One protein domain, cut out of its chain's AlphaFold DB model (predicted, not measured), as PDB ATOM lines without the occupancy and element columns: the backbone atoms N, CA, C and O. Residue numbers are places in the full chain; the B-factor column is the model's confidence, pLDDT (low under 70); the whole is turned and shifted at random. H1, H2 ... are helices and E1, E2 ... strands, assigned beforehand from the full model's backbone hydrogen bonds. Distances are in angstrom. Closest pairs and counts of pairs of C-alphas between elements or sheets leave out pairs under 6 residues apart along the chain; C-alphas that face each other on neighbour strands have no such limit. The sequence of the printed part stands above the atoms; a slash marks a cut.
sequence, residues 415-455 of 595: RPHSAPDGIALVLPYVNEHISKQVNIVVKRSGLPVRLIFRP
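What this domain is: This is residues 415 to 455 of the 595 residues of the protein "GIY-YIG domain-containing protein" of Ancylostoma ceylanicum (UniProt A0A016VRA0). Look for a ribbon of two parallel strands, E1 and E2, with one helix, H1, over one face, closer to E2 than to E1; the other face is bare. The stretch before E1, residues 415 to 422, has no named element and folds back beside E2, on the side away from E1. The printed part has 41 residues with one named helix and two named strands, in the order E1, H1, E2, and its class is mixed, helices and strands. It is compact, with a radius of gyration of the C-alphas of 9.5 A, and rounded, spanning 26 by 18 by 13 A.

How they stand to each other: Begin with the sheet: E1, residues 423 to 428, and E2, residues 449 to 454, are parallel neighbours, 27 degrees between their directions. Look at C-alphas 425 and 451, which face each other at 4.9 A. N 425 and O 450 are within hydrogen-bond range at 2.8 A, and so are N 452 and O 425 at 2.9 A. Next find H1, residues 432 to 444, whose closest C-alphas to E2 are those of Asn 439 and Leu 451, 7.3 A apart. Their centres are 10.6 A apart. In H1 every O i to N i+4 pair is within hydrogen-bond range. E1, H1 and E2 form a strand-helix-strand unit, two parallel neighbour strands with a helix between them in the chain, and its crossover is right-handed.

Where its parts are: Find C-alpha 423 at (170.558, 153.101, 172.565); from there E1 runs 16.3 A to C-alpha 428. H1 starts at C-alpha 432, at (168.429, 175.393, 170.130), and runs 18.4 A to C-alpha 444. E2 runs 15.2 A from C-alpha 449 to C-alpha 454, at (163.050, 165.983, 176.063).

The domain as a whole: The two C-alphas farthest apart, those of Asp 421 and Asn 431, are 26.6 A apart. The links E1 to H1 and H1 to E2 are both tight. The printed part has no cut. The mean pLDDT of the printed part is 91.2, and no printed residue is under 70.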
ATOM      1  N   ARG A 415     168.368 167.620 162.050       90.75
ATOM      2  CA  ARG A 415     167.871 166.417 162.729       90.75
ATOM      3  C   ARG A 415     168.875 165.953 163.783       90.75
ATOM      4  O   ARG A 415     170.081 166.075 163.538       90.75
ATOM      5  N   PRO A 416     168.402 165.440 164.932       92.69
ATOM      6  CA  PRO A 416     169.288 164.833 165.908       92.69
ATOM      7  C   PRO A 416     169.961 163.587 165.325       92.69
ATOM      8  O   PRO A 416     169.387 162.891 164.484       92.69
ATOM      9  N   HIS A 417     171.187 163.326 165.766       93.69
ATOM     10  CA  HIS A 417     171.947 162.140 165.430       93.69
ATOM     11  C   HIS A 417     171.193 160.910 165.926       93.69
ATOM     12  O   HIS A 417     170.737 160.854 167.070       93.69
ATOM     13  N   SER A 418     171.062 159.934 165.043       94.56
ATOM     14  CA  SER A 418     170.376 158.688 165.324       94.56
ATOM     15  C   SER A 418     171.128 157.575 164.622       94.56
ATOM     16  O   SER A 418     170.991 157.424 163.409       94.56
ATOM     17  N   ALA A 419     171.925 156.821 165.376       92.06
ATOM     18  CA  ALA A 419     172.513 155.587 164.879       92.06
ATOM     19  C   ALA A 419     171.413 154.525 164.650       92.06
ATOM     20  O   ALA A 419     170.483 154.446 165.467       92.06
ATOM     21  N   PRO A 420     171.493 153.720 163.573       91.25
ATOM     22  CA  PRO A 420     170.706 152.494 163.444       91.25
ATOM     23  C   PRO A 420     170.910 151.619 164.685       91.25
ATOM     24  O   PRO A 420     172.028 151.516 165.180       91.25
ATOM     25  N   ASP A 421     169.820 151.091 165.246       87.94
ATOM     26  CA  ASP A 421     169.812 150.251 166.458       87.94
ATOM     27  C   ASP A 421     170.452 150.865 167.718       87.94
ATOM     28  O   ASP A 421     170.677 150.187 168.721       87.94
ATOM     29  N   GLY A 422     170.691 152.180 167.715       87.38
ATOM     30  CA  GLY A 422     171.349 152.854 168.825       87.38
ATOM     31  C   GLY A 422     170.508 152.908 170.106       87.38
ATOM     32  O   GLY A 422     169.274 153.029 170.085       87.38
ATOM     33  N   ILE A 423     171.189 152.918 171.252       89.00
ATOM     34  CA  ILE A 423     170.558 153.101 172.565       89.00
ATOM     35  C   ILE A 423     170.051 154.544 172.687       89.00
ATOM     36  O   ILE A 423     170.716 155.494 172.272       89.00
ATOM     37  N   ALA A 424     168.851 154.738 173.237       90.81
ATOM     38  CA  ALA A 424     168.282 156.073 173.406       90.81
ATOM     39  C   ALA A 424     169.064 156.887 174.453       90.81
ATOM     40  O   ALA A 424     169.067 156.544 175.632       90.81
ATOM     41  N   LEU A 425     169.671 157.999 174.029       89.12
ATOM     42  CA  LEU A 425     170.277 159.002 174.903       89.12
ATOM     43  C   LEU A 425     169.315 160.185 175.036       89.12
ATOM     44  O   LEU A 425     169.249 161.053 174.160       89.12
ATOM     45  N   VAL A 426     168.543 160.202 176.124       87.75
ATOM     46  CA  VAL A 426     167.525 161.226 176.383       87.75
ATOM     47  C   VAL A 426     168.121 162.357 177.217       87.75
ATOM     48  O   VAL A 426     168.518 162.149 178.358       87.75
ATOM     49  N   LEU A 427     168.155 163.570 176.668       88.12
ATOM     50  CA  LEU A 427     168.669 164.766 177.339       88.12
ATOM     51  C   LEU A 427     167.580 165.835 177.460       88.12
ATOM     52  O   LEU A 427     166.775 165.984 176.541       88.12
ATOM     53  N   PRO A 428     167.542 166.626 178.545       87.00
ATOM     54  CA  PRO A 428     166.617 167.747 178.636       87.00
ATOM     55  C   PRO A 428     166.910 168.777 177.538       87.00
ATOM     56  O   PRO A 428     168.061 169.135 177.274       87.00
ATOM     57  N   TYR A 429     165.859 169.282 176.900       88.69
ATOM     58  CA  TYR A 429     165.969 170.411 175.990       88.69
ATOM     59  C   TYR A 429     166.180 171.696 176.793       88.69
ATOM     60  O   TYR A 429     165.354 172.062 177.628       88.69
ATOM     61  N   VAL A 430     167.286 172.386 176.517       86.56
ATOM     62  CA  VAL A 430     167.605 173.680 177.137       86.56
ATOM     63  C   VAL A 430     167.320 174.808 176.155       86.56
ATOM     64  O   VAL A 430     166.508 175.685 176.434       86.56
ATOM     65  N   ASN A 431     167.983 174.782 174.998       88.00
ATOM     66  CA  ASN A 431     167.747 175.697 173.888       88.00
ATOM     67  C   ASN A 431     168.335 175.126 172.587       88.00
ATOM     68  O   ASN A 431     169.076 174.141 172.585       88.00
ATOM     69  N   GLU A 432     168.020 175.788 171.476       90.00
ATOM     70  CA  GLU A 432     168.429 175.393 170.130       90.00
ATOM     71  C   GLU A 432     169.953 175.325 169.943       90.00
ATOM     72  O   GLU A 432     170.457 174.399 169.307       90.00
ATOM     73  N   HIS A 433     170.690 176.292 170.499       91.25
ATOM     74  CA  HIS A 433     172.141 176.381 170.351       91.25
ATOM     75  C   HIS A 433     172.838 175.195 171.030       91.25
ATOM     76  O   HIS A 433     173.599 174.473 170.387       91.25
ATOM     77  N   ILE A 434     172.514 174.938 172.301       91.50
ATOM     78  CA  ILE A 434     173.080 173.829 173.078       91.50
ATOM     79  C   ILE A 434     172.720 172.490 172.434       91.50
ATOM     80  O   ILE A 434     173.594 171.644 172.260       91.50
ATOM     81  N   SER A 435     171.463 172.298 172.020       92.50
ATOM     82  CA  SER A 435     171.043 171.052 171.372       92.50
ATOM     83  C   SER A 435     171.818 170.767 170.083       92.50
ATOM     84  O   SER A 435     172.222 169.627 169.863       92.50
ATOM     85  N   LYS A 436     172.094 171.786 169.258       93.81
ATOM     86  CA  LYS A 436     172.929 171.631 168.056       93.81
ATOM     87  C   LYS A 436     174.383 171.297 168.396       93.81
ATOM     88  O   LYS A 436     174.958 170.430 167.743       93.81
ATOM     89  N   GLN A 437     174.963 171.927 169.418       94.69
ATOM     90  CA  GLN A 437     176.331 171.624 169.856       94.69
ATOM     91  C   GLN A 437     176.456 170.189 170.376       94.69
ATOM     92  O   GLN A 437     177.321 169.443 169.926       94.69
ATOM     93  N   VAL A 438     175.535 169.763 171.245       93.81
ATOM     94  CA  VAL A 438     175.475 168.376 171.731       93.81
ATOM     95  C   VAL A 438     175.316 167.404 170.566       93.81
ATOM     96  O   VAL A 438     176.010 166.395 170.511       93.81
ATOM     97  N   ASN A 439     174.459 167.727 169.596       95.06
ATOM     98  CA  ASN A 439     174.278 166.909 168.405       95.06
ATOM     99  C   ASN A 439     175.575 166.721 167.603       95.06
ATOM    100  O   ASN A 439     175.861 165.614 167.156       95.06
ATOM    101  N   ILE A 440     176.369 167.783 167.436       95.31
ATOM    102  CA  ILE A 440     177.670 167.719 166.756       95.31
ATOM    103  C   ILE A 440     178.642 166.835 167.542       95.31
ATOM    104  O   ILE A 440     179.302 165.992 166.941       95.31
ATOM    105  N   VAL A 441     178.710 166.996 168.866       95.06
ATOM    106  CA  VAL A 441     179.586 166.193 169.734       95.06
ATOM    107  C   VAL A 441     179.222 164.712 169.662       95.06
ATOM    108  O   VAL A 441     180.092 163.893 169.390       95.06
ATOM    109  N   VAL A 442     177.940 164.375 169.825       93.00
ATOM    110  CA  VAL A 442     177.450 162.987 169.758       93.00
ATOM    111  C   VAL A 442     177.679 162.385 168.370       93.00
ATOM    112  O   VAL A 442     178.111 161.245 168.250       93.00
ATOM    113  N   LYS A 443     177.450 163.160 167.302       92.75
ATOM    114  CA  LYS A 443     177.729 162.703 165.936       92.75
ATOM    115  C   LYS A 443     179.221 162.417 165.723       92.75
ATOM    116  O   LYS A 443     179.555 161.470 165.021       92.75
ATOM    117  N   ARG A 444     180.110 163.233 166.300       94.75
ATOM    118  CA  ARG A 444     181.572 163.072 166.195       94.75
ATOM    119  C   ARG A 444     182.123 161.956 167.075       94.75
ATOM    120  O   ARG A 444     183.171 161.420 166.749       94.75
ATOM    121  N   SER A 445     181.449 161.609 168.170       91.38
ATOM    122  CA  SER A 445     181.933 160.576 169.087       91.38
ATOM    123  C   SER A 445     181.774 159.153 168.549       91.38
ATOM    124  O   SER A 445     182.301 158.234 169.160       91.38
ATOM    125  N   GLY A 446     181.021 158.950 167.459       87.75
ATOM    126  CA  GLY A 446     180.808 157.623 166.864       87.75
ATOM    127  C   GLY A 446     180.055 156.643 167.770       87.75
ATOM    128  O   GLY A 446     180.107 155.438 167.549       87.75
ATOM    129  N   LEU A 447     179.368 157.142 168.803       87.94
ATOM    130  CA  LEU A 447     178.647 156.294 169.749       87.94
ATOM    131  C   LEU A 447     177.379 155.726 169.086       87.94
ATOM    132  O   LEU A 447     176.675 156.482 168.411       87.94
ATOM    133  N   PRO A 448     177.022 154.449 169.328       92.38
ATOM    134  CA  PRO A 448     175.802 153.839 168.802       92.38
ATOM    135  C   PRO A 448     174.579 154.310 169.607       92.38
ATOM    136  O   PRO A 448     173.946 153.548 170.338       92.38
ATOM    137  N   VAL A 449     174.260 155.603 169.521       92.31
ATOM    138  CA  VAL A 449     173.185 156.234 170.297       92.31
ATOM    139  C   VAL A 449     172.168 156.953 169.417       92.31
ATOM    140  O   VAL A 449     172.470 157.489 168.349       92.31
ATOM    141  N   ARG A 450     170.932 157.005 169.911       93.88
ATOM    142  CA  ARG A 450     169.849 157.825 169.368       93.88
ATOM    143  C   ARG A 450     169.624 159.012 170.284       93.88
ATOM    144  O   ARG A 450     169.102 158.855 171.386       93.88
ATOM    145  N   LEU A 451     170.036 160.192 169.836       93.62
ATOM    146  CA  LEU A 451     169.933 161.414 170.619       93.62
ATOM    147  C   LEU A 451     168.488 161.922 170.624       93.62
ATOM    148  O   LEU A 451     167.912 162.215 169.576       93.62
ATOM    149  N   ILE A 452     167.906 162.060 171.813       92.38
ATOM    150  CA  ILE A 452     166.529 162.515 172.002       92.38
ATOM    151  C   ILE A 452     166.536 163.706 172.955       92.38
ATOM    152  O   ILE A 452     166.980 163.598 174.093       92.38
ATOM    153  N   PHE A 453     166.007 164.844 172.511       91.69
ATOM    154  CA  PHE A 453     165.808 166.002 173.380       91.69
ATOM    155  C   PHE A 453     164.400 165.980 173.970       91.69
ATOM    156  O   PHE A 453     163.423 166.000 173.225       91.69
ATOM    157  N   ARG A 454     164.301 165.956 175.300       89.00
ATOM    158  CA  ARG A 454     163.050 165.983 176.063       89.00
ATOM    159  C   ARG A 454     162.649 167.434 176.371       89.00
ATOM    160  O   ARG A 454     163.342 168.078 177.160       89.00
ATOM    161  N   PRO A 455     161.561 167.962 175.780       89.75
ATOM    162  CA  PRO A 455     161.037 169.289 176.105       89.75
ATOM    163  C   PRO A 455     160.603 169.400 177.580       89.75
ATOM    164  O   PRO A 455     160.355 168.374 178.221       89.75
TER     165      PRO A 455